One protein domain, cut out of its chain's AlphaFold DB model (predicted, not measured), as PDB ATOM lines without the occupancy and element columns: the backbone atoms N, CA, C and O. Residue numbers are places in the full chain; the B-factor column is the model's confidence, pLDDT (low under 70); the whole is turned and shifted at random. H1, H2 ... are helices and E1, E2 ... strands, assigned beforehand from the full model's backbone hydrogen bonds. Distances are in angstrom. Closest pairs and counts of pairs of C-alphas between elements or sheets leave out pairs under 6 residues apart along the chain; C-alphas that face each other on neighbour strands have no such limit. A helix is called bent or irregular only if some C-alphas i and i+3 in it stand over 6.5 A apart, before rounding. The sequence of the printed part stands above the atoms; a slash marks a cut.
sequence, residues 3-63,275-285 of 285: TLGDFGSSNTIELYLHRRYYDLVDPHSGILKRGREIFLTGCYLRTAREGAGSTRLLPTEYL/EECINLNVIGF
ATOM      1  N   THR A   3      57.965 156.129  67.249       82.31
ATOM      2  CA  THR A   3      57.888 155.455  65.948       82.31
ATOM      3  C   THR A   3      58.754 156.216  64.963       82.31
ATOM      4  O   THR A   3      58.511 157.397  64.717       82.31
ATOM      5  N   LEU A   4      59.753 155.537  64.409       80.56
ATOM      6  CA  LEU A   4      60.720 156.099  63.479       80.56
ATOM      7  C   LEU A   4      60.555 155.485  62.091       80.56
ATOM      8  O   LEU A   4      60.183 154.317  61.967       80.56
ATOM      9  N   GLY A   5      60.844 156.248  61.046       75.06
ATOM     10  CA  GLY A   5      60.739 155.779  59.669       75.06
ATOM     11  C   GLY A   5      61.289 156.787  58.674       75.06
ATOM     12  O   GLY A   5      61.769 157.848  59.058       75.06
ATOM     13  N   ASP A   6      61.213 156.447  57.396       73.12
ATOM     14  CA  ASP A   6      61.521 157.371  56.307       73.12
ATOM     15  C   ASP A   6      60.229 157.992  55.756       73.12
ATOM     16  O   ASP A   6      59.180 157.334  55.704       73.12
ATOM     17  N   PHE A   7      60.291 159.257  55.339       57.66
ATOM     18  CA  PHE A   7      59.150 159.954  54.760       57.66
ATOM     19  C   PHE A   7      58.783 159.335  53.408       57.66
ATOM     20  O   PHE A   7      59.409 159.581  52.385       57.66
ATOM     21  N   GLY A   8      57.726 158.520  53.407       57.56
ATOM     22  CA  GLY A   8      57.221 157.838  52.210       57.56
ATOM     23  C   GLY A   8      57.480 156.332  52.178       57.56
ATOM     24  O   GLY A   8      56.970 155.655  51.287       57.56
ATOM     25  N   SER A   9      58.191 155.784  53.166       63.84
ATOM     26  CA  SER A   9      58.327 154.337  53.351       63.84
ATOM     27  C   SER A   9      57.255 153.806  54.303       63.84
ATOM     28  O   SER A   9      56.953 154.416  55.327       63.84
ATOM     29  N   SER A  10      56.692 152.632  54.006       66.19
ATOM     30  CA  SER A  10      55.813 151.913  54.943       66.19
ATOM     31  C   SER A  10      56.585 151.209  56.064       66.19
ATOM     32  O   SER A  10      55.972 150.627  56.956       66.19
ATOM     33  N   ASN A  11      57.921 151.208  56.001       69.94
ATOM     34  CA  ASN A  11      58.765 150.530  56.972       69.94
ATOM     35  C   ASN A  11      59.055 151.462  58.147       69.94
ATOM     36  O   ASN A  11      59.760 152.459  58.003       69.94
ATOM     37  N   THR A  12      58.536 151.097  59.314       74.25
ATOM     38  CA  THR A  12      58.771 151.807  60.570       74.25
ATOM     39  C   THR A  12      59.492 150.916  61.569       74.25
ATOM     40  O   THR A  12      59.304 149.697  61.582       74.25
ATOM     41  N   ILE A  13      60.261 151.531  62.457       78.88
ATOM     42  CA  ILE A  13      60.918 150.879  63.585       78.88
ATOM     43  C   ILE A  13      60.510 151.584  64.879       78.88
ATOM     44  O   ILE A  13      60.377 152.805  64.924       78.88
ATOM     45  N   GLU A  14      60.275 150.819  65.941       81.44
ATOM     46  CA  GLU A  14      59.916 151.391  67.242       81.44
ATOM     47  C   GLU A  14      61.173 151.577  68.094       81.44
ATOM     48  O   GLU A  14      61.949 150.640  68.267       81.44
ATOM     49  N   LEU A  15      61.359 152.758  68.676       82.56
ATOM     50  CA  LEU A  15      62.422 153.067  69.627       82.56
ATOM     51  C   LEU A  15      61.837 153.217  71.035       82.56
ATOM     52  O   LEU A  15      60.921 154.010  71.283       82.56
ATOM     53  N   TYR A  16      62.403 152.487  71.997       80.88
ATOM     54  CA  TYR A  16      62.196 152.811  73.405       80.88
ATOM     55  C   TYR A  16      63.011 154.057  73.740       80.88
ATOM     56  O   TYR A  16      64.233 154.009  73.793       80.88
ATOM     57  N   LEU A  17      62.337 155.180  73.956       80.81
ATOM     58  CA  LEU A  17      63.016 156.433  74.250       80.81
ATOM     59  C   LEU A  17      63.668 156.379  75.638       80.81
ATOM     60  O   LEU A  17      63.047 155.943  76.608       80.81
ATOM     61  N   HIS A  18      64.918 156.826  75.741       83.12
ATOM     62  CA  HIS A  18      65.583 156.951  77.034       83.12
ATOM     63  C   HIS A  18      64.923 158.057  77.875       83.12
ATOM     64  O   HIS A  18      64.523 159.091  77.339       83.12
ATOM     65  N   ARG A  19      64.837 157.875  79.202       80.44
ATOM     66  CA  ARG A  19      64.118 158.795  80.112       80.44
ATOM     67  C   ARG A  19      64.590 160.249  80.004       80.44
ATOM     68  O   ARG A  19      63.786 161.156  80.184       80.44
ATOM     69  N   ARG A  20      65.869 160.469  79.684       80.75
ATOM     70  CA  ARG A  20      66.459 161.812  79.511       80.75
ATOM     71  C   ARG A  20      65.836 162.635  78.372       80.75
ATOM     72  O   ARG A  20      66.042 163.840  78.327       80.75
ATOM     73  N   TYR A  21      65.109 161.988  77.462       83.62
ATOM     74  CA  TYR A  21      64.489 162.617  76.293       83.62
ATOM     75  C   TYR A  21      62.966 162.739  76.412       83.62
ATOM     76  O   TYR A  21      62.310 163.123  75.451       83.62
ATOM     77  N   TYR A  22      62.377 162.404  77.565       84.81
ATOM     78  CA  TYR A  22      60.920 162.456  77.737       84.81
ATOM     79  C   TYR A  22      60.360 163.871  77.595       84.81
ATOM     80  O   TYR A  22      59.302 164.041  76.996       84.81
ATOM     81  N   ASP A  23      61.100 164.880  78.046       84.50
ATOM     82  CA  ASP A  23      60.686 166.278  77.906       84.50
ATOM     83  C   ASP A  23      60.651 166.709  76.426       84.50
ATOM     84  O   ASP A  23      59.859 167.558  76.031       84.50
ATOM     85  N   LEU A  24      61.443 166.056  75.566       85.50
ATOM     86  CA  LEU A  24      61.515 166.367  74.136       85.50
ATOM     87  C   LEU A  24      60.328 165.828  73.337       85.50
ATOM     88  O   LEU A  24      60.121 166.263  72.208       85.50
ATOM     89  N   VAL A  25      59.553 164.901  73.902       85.94
ATOM     90  CA  VAL A  25      58.323 164.367  73.295       85.94
ATOM     91  C   VAL A  25      57.057 164.949  73.925       85.94
ATOM     92  O   VAL A  25      55.957 164.484  73.626       85.94
ATOM     93  N   ASP A  26      57.192 165.953  74.798       83.38
ATOM     94  CA  ASP A  26      56.048 166.628  75.402       83.38
ATOM     95  C   ASP A  26      55.112 167.197  74.310       83.38
ATOM     96  O   ASP A  26      55.573 167.906  73.413       83.38
ATOM     97  N   PRO A  27      53.792 166.932  74.355       77.38
ATOM     98  CA  PRO A  27      52.870 167.373  73.306       77.38
ATOM     99  C   PRO A  27      52.782 168.891  73.125       77.38
ATOM    100  O   PRO A  27      52.389 169.356  72.055       77.38
ATOM    101  N   HIS A  28      53.094 169.665  74.167       74.69
ATOM    102  CA  HIS A  28      52.942 171.116  74.165       74.69
ATOM    103  C   HIS A  28      54.248 171.839  73.835       74.69
ATOM    104  O   HIS A  28      54.216 172.883  73.186       74.69
ATOM    105  N   SER A  29      55.381 171.283  74.258       78.38
ATOM    106  CA  SER A  29      56.683 171.957  74.246       78.38
ATOM    107  C   SER A  29      57.825 171.127  73.651       78.38
ATOM    108  O   SER A  29      58.883 171.674  73.358       78.38
ATOM    109  N   GLY A  30      57.616 169.831  73.415       82.94
ATOM    110  CA  GLY A  30      58.634 168.920  72.911       82.94
ATOM    111  C   GLY A  30      58.983 169.160  71.442       82.94
ATOM    112  O   GLY A  30      58.111 169.400  70.606       82.94
ATOM    113  N   ILE A  31      60.270 169.062  71.112       85.88
ATOM    114  CA  ILE A  31      60.801 169.269  69.757       85.88
ATOM    115  C   ILE A  31      60.705 168.027  68.853       85.88
ATOM    116  O   ILE A  31      60.659 168.150  67.627       85.88
ATOM    117  N   LEU A  32      60.642 166.821  69.431       85.56
ATOM    118  CA  LEU A  32      60.578 165.549  68.702       85.56
ATOM    119  C   LEU A  32      59.168 165.288  68.162       85.56
ATOM    120  O   LEU A  32      58.542 164.285  68.487       85.56
ATOM    121  N   LYS A  33      58.648 166.201  67.344       85.69
ATOM    122  CA  LYS A  33      57.336 166.092  66.698       85.69
ATOM    123  C   LYS A  33      57.430 165.265  65.421       85.69
ATOM    124  O   LYS A  33      58.506 165.069  64.859       85.69
ATOM    125  N   ARG A  34      56.277 164.816  64.920       83.31
ATOM    126  CA  ARG A  34      56.185 164.181  63.600       83.31
ATOM    127  C   ARG A  34      56.800 165.098  62.540       83.31
ATOM    128  O   ARG A  34      56.386 166.247  62.459       83.31
ATOM    129  N   GLY A  35      57.739 164.601  61.739       79.56
ATOM    130  CA  GLY A  35      58.538 165.471  60.860       79.56
ATOM    131  C   GLY A  35      59.999 165.554  61.244       79.56
ATOM    132  O   GLY A  35      60.833 165.725  60.370       79.56
ATOM    133  N   ARG A  36      60.308 165.441  62.538       86.56
ATOM    134  CA  ARG A  36      61.646 165.735  63.038       86.56
ATOM    135  C   ARG A  36      62.637 164.651  62.638       86.56
ATOM    136  O   ARG A  36      62.439 163.484  62.979       86.56
ATOM    137  N   GLU A  37      63.720 165.062  61.995       86.44
ATOM    138  CA  GLU A  37      64.866 164.211  61.708       86.44
ATOM    139  C   GLU A  37      65.750 164.043  62.950       86.44
ATOM    140  O   GLU A  37      65.992 164.984  63.715       86.44
ATOM    141  N   ILE A  38      66.225 162.818  63.166       86.88
ATOM    142  CA  ILE A  38      67.150 162.485  64.246       86.88
ATOM    143  C   ILE A  38      68.255 161.558  63.750       86.88
ATOM    144  O   ILE A  38      68.031 160.656  62.938       86.88
ATOM    145  N   PHE A  39      69.439 161.730  64.325       85.50
ATOM    146  CA  PHE A  39      70.528 160.772  64.232       85.50
ATOM    147  C   PHE A  39      70.616 159.931  65.501       85.50
ATOM    148  O   PHE A  39      70.575 160.441  66.623       85.50
ATOM    149  N   LEU A  40      70.781 158.625  65.315       82.00
ATOM    150  CA  LEU A  40      70.950 157.656  66.391       82.00
ATOM    151  C   LEU A  40      72.219 156.837  66.173       82.00
ATOM    152  O   LEU A  40      72.559 156.480  65.045       82.00
ATOM    153  N   THR A  41      72.888 156.495  67.269       80.88
ATOM    154  CA  THR A  41      73.986 155.520  67.287       80.88
ATOM    155  C   THR A  41      73.993 154.741  68.609       80.88
ATOM    156  O   THR A  41      73.197 155.016  69.514       80.88
ATOM    157  N   GLY A  42      74.818 153.699  68.707       75.44
ATOM    158  CA  GLY A  42      74.931 152.806  69.867       75.44
ATOM    159  C   GLY A  42      73.623 152.111  70.259       75.44
ATOM    160  O   GLY A  42      73.439 151.720  71.410       75.44
ATOM    161  N   CYS A  43      72.680 151.988  69.324       77.44
ATOM    162  CA  CYS A  43      71.409 151.319  69.568       77.44
ATOM    163  C   CYS A  43      71.581 149.806  69.465       77.44
ATOM    164  O   CYS A  43      72.304 149.316  68.600       77.44
ATOM    165  N   TYR A  44      70.835 149.057  70.273       73.50
ATOM    166  CA  TYR A  44      70.741 147.610  70.115       73.50
ATOM    167  C   TYR A  44      69.441 147.237  69.420       73.50
ATOM    168  O   TYR A  44      68.351 147.613  69.866       73.50
ATOM    169  N   LEU A  45      69.559 146.451  68.355       72.50
ATOM    170  CA  LEU A  45      68.409 145.909  67.657       72.50
ATOM    171  C   LEU A  45      67.863 144.707  68.422       72.50
ATOM    172  O   LEU A  45      68.552 143.706  68.630       72.50
ATOM    173  N   ARG A  46      66.587 144.779  68.795       70.69
ATOM    174  CA  ARG A  46      65.825 143.625  69.250       70.69
ATOM    175  C   ARG A  46      64.922 143.170  68.114       70.69
ATOM    176  O   ARG A  46      63.869 143.755  67.859       70.69
ATOM    177  N   THR A  47      65.333 142.101  67.443       63.44
ATOM    178  CA  THR A  47      64.487 141.411  66.470       63.44
ATOM    179  C   THR A  47      63.342 140.711  67.194       63.44
ATOM    180  O   THR A  47      63.541 140.104  68.253       63.44
ATOM    181  N   ALA A  48      62.136 140.780  66.634       58.69
ATOM    182  CA  ALA A  48      61.015 140.008  67.142       58.69
ATOM    183  C   ALA A  48      61.360 138.512  67.122       58.69
ATOM    184  O   ALA A  48      61.875 137.992  66.133       58.69
ATOM    185  N   ARG A  49      61.112 137.820  68.237       51.44
ATOM    186  CA  ARG A  49      61.248 136.360  68.298       51.44
ATOM    187  C   ARG A  49      60.148 135.752  67.424       51.44
ATOM    188  O   ARG A  49      59.053 136.302  67.415       51.44
ATOM    189  N   GLU A  50      60.471 134.680  66.695       46.56
ATOM    190  CA  GLU A  50      59.604 133.938  65.760       46.56
ATOM    191  C   GLU A  50      58.096 134.184  65.964       46.56
ATOM    192  O   GLU A  50      57.489 133.651  66.890       46.56
ATOM    193  N   GLY A  51      57.505 135.009  65.089       47.22
ATOM    194  CA  GLY A  51      56.069 135.298  65.071       47.22
ATOM    195  C   GLY A  51      55.702 136.756  65.382       47.22
ATOM    196  O   GLY A  51      55.532 137.138  66.534       47.22
ATOM    197  N   ALA A  52      55.484 137.540  64.320       49.53
ATOM    198  CA  ALA A  52      54.610 138.724  64.290       49.53
ATOM    199  C   ALA A  52      54.916 139.910  65.240       49.53
ATOM    200  O   ALA A  52      53.990 140.585  65.688       49.53
ATOM    201  N   GLY A  53      56.186 140.215  65.520       58.62
ATOM    202  CA  GLY A  53      56.563 141.464  66.201       58.62
ATOM    203  C   GLY A  53      57.238 142.471  65.266       58.62
ATOM    204  O   GLY A  53      57.967 142.081  64.355       58.62
ATOM    205  N   SER A  54      57.024 143.764  65.517       64.19
ATOM    206  CA  SER A  54      57.814 144.858  64.944       64.19
ATOM    207  C   SER A  54      59.274 144.768  65.407       64.19
ATOM    208  O   SER A  54      59.561 144.376  66.543       64.19
ATOM    209  N   THR A  55      60.212 145.135  64.535       69.50
ATOM    210  CA  THR A  55      61.611 145.355  64.923       69.50
ATOM    211  C   THR A  55      61.674 146.545  65.881       69.50
ATOM    212  O   THR A  55      61.014 147.559  65.642       69.50
ATOM    213  N   ARG A  56      62.445 146.426  66.970       78.94
ATOM    214  CA  ARG A  56      62.553 147.485  67.987       78.94
ATOM    215  C   ARG A  56      63.997 147.840  68.297       78.94
ATOM    216  O   ARG A  56      64.837 146.952  68.431       78.94
ATOM    217  N   LEU A  57      64.256 149.125  68.486       79.12
ATOM    218  CA  LEU A  57      65.498 149.652  69.033       79.12
ATOM    219  C   LEU A  57      65.366 149.796  70.550       79.12
ATOM    220  O   LEU A  57      64.379 150.336  71.064       79.12
ATOM    221  N   LEU A  58      66.360 149.285  71.272       79.25
ATOM    222  CA  LEU A  58      66.499 149.541  72.702       79.25
ATOM    223  C   LEU A  58      66.916 151.002  72.949       79.25
ATOM    224  O   LEU A  58      67.471 151.627  72.043       79.25
ATOM    225  N   PRO A  59      66.658 151.546  74.154       73.81
ATOM    226  CA  PRO A  59      67.040 152.913  74.472       73.81
ATOM    227  C   PRO A  59      68.531 153.142  74.266       73.81
ATOM    228  O   PRO A  59      69.348 152.364  74.754       73.81
ATOM    229  N   THR A  60      68.857 154.234  73.581       76.94
ATOM    230  CA  THR A  60      70.214 154.767  73.488       76.94
ATOM    231  C   THR A  60      70.265 156.130  74.159       76.94
ATOM    232  O   THR A  60      69.287 156.885  74.150       76.94
ATOM    233  N   GLU A  61      71.417 156.452  74.733       80.44
ATOM    234  CA  GLU A  61      71.726 157.810  75.156       80.44
ATOM    235  C   GLU A  61      72.329 158.639  74.024       80.44
ATOM    236  O   GLU A  61      72.472 159.841  74.193       80.44
ATOM    237  N   TYR A  62      72.654 158.041  72.877       83.38
ATOM    238  CA  TYR A  62      73.346 158.704  71.776       83.38
ATOM    239  C   TYR A  62      72.361 159.103  70.673       83.38
ATOM    240  O   TYR A  62      72.248 158.445  69.636       83.38
ATOM    241  N   LEU A  63      71.613 160.169  70.953       85.50
ATOM    242  CA  LEU A  63      70.618 160.764  70.066       85.50
ATOM    243  C   LEU A  63      71.024 162.211  69.776       85.50
ATOM    244  O   LEU A  63      71.321 162.964  70.702       85.50
ATOM    245  N   GLU A 275      76.713 150.614  65.616       57.12
ATOM    246  CA  GLU A 275      77.770 151.615  65.841       57.12
ATOM    247  C   GLU A 275      77.804 152.697  64.743       57.12
ATOM    248  O   GLU A 275      78.449 153.736  64.899       57.12
ATOM    249  N   GLU A 276      77.084 152.474  63.641       62.84
ATOM    250  CA  GLU A 276      76.927 153.428  62.539       62.84
ATOM    251  C   GLU A 276      75.807 154.450  62.810       62.84
ATOM    252  O   GLU A 276      74.995 154.295  63.727       62.84
ATOM    253  N   CYS A 277      75.779 155.519  62.010       66.00
ATOM    254  CA  CYS A 277      74.717 156.520  62.032       66.00
ATOM    255  C   CYS A 277      73.425 155.952  61.434       66.00
ATOM    256  O   CYS A 277      73.413 155.455  60.307       66.00
ATOM    257  N   ILE A 278      72.325 156.080  62.171       70.12
ATOM    258  CA  ILE A 278      70.971 155.859  61.670       70.12
ATOM    259  C   ILE A 278      70.292 157.226  61.550       70.12
ATOM    260  O   ILE A 278      70.071 157.874  62.571       70.12
ATOM    261  N   ASN A 279      69.937 157.640  60.330       75.38
ATOM    262  CA  ASN A 279      69.070 158.797  60.088       75.38
ATOM    263  C   ASN A 279      67.623 158.332  59.909       75.38
ATOM    264  O   ASN A 279      67.344 157.529  59.017       75.38
ATOM    265  N   LEU A 280      66.722 158.807  60.767       76.50
ATOM    266  CA  LEU A 280      65.296 158.511  60.686       76.50
ATOM    267  C   LEU A 280      64.457 159.726  61.071       76.50
ATOM    268  O   LEU A 280      64.867 160.574  61.859       76.50
ATOM    269  N   ASN A 281      63.222 159.732  60.584       72.94
ATOM    270  CA  ASN A 281      62.211 160.710  60.935       72.94
ATOM    271  C   ASN A 281      61.303 160.202  62.048       72.94
ATOM    272  O   ASN A 281      60.903 159.034  62.064       72.94
ATOM    273  N   VAL A 282      60.898 161.103  62.938       69.69
ATOM    274  CA  VAL A 282      59.807 160.853  63.877       69.69
ATOM    275  C   VAL A 282      58.489 160.802  63.108       69.69
ATOM    276  O   VAL A 282      58.079 161.764  62.457       69.69
ATOM    277  N   ILE A 283      57.796 159.669  63.212       73.44
ATOM    278  CA  ILE A 283      56.499 159.422  62.570       73.44
ATOM    279  C   ILE A 283      55.348 159.587  63.570       73.44
ATOM    280  O   ILE A 283      54.274 160.062  63.193       73.44
ATOM    281  N   GLY A 284      55.562 159.233  64.841       70.19
ATOM    282  CA  GLY A 284      54.545 159.328  65.890       70.19
ATOM    283  C   GLY A 284      54.992 158.786  67.250       70.19
ATOM    284  O   GLY A 284      56.122 158.308  67.394       70.19
ATOM    285  N   PHE A 285      54.080 158.856  68.224       63.59
ATOM    286  CA  PHE A 285      54.266 158.450  69.625       63.59
ATOM    287  C   PHE A 285      53.384 157.261  70.016       63.59
ATOM    288  O   PHE A 285      52.254 157.185  69.479       63.59
TER     289      PHE A 285
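Overview. This is residues 3 to 63 and 275 to 285 of the 285 residues of the protein "CDC24_OB2 domain-containing protein" of Populus trichocarpa (UniProt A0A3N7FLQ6). A small, strongly twisted antiparallel sheet, E2 E1 E5 E3, has H1 off one end and E4 with a long loop round Glu 50 toward the other; residues 56 to 57 pair with both E2 and E4. The 72 printed residues, under half in named elements, run E1 E2 H1 E3 E4 E5, one helix and five strands, class mixed. The whole is compact, radius of gyration of the C-alphas 12.3 A, spanning 39 by 26 by 21 A.

Arrangement. Begin at the hairpin of E1, residues 3 to 5, and E2, residues 12 to 15: N 4 and O 13 are 2.8 A apart, within hydrogen-bond range. H1, residues 19 to 25, is not on the sheet; it is irregular, C-alphas 20 and 23 being 7.5 A apart, with 0 of 3 O i to N i+4 pairs within range but 3 of 4 O i to N i+3. E3, residues 37 to 40, runs on into E4, residues 43 to 46, at 86 degrees. E5, residues 278 to 284, is staggered: look for N 38 and O 280, 2.9 A, toward E3 and N 5 and O 281, 3.0 A, toward E1.

Along the chain. Find C-alpha 3 at (57.888, 155.455, 65.948); E5, 17.3 A long, ends at C-alpha 284 (54.545, 159.328, 65.890).

Size, cuts and confidence. Residues 64 to 274 are cut out; C-alphas 63 and 275 are 12.4 A apart. H1 to E3 is a long link. Confidence is under 70 at 19 residues, among them 47 to 55.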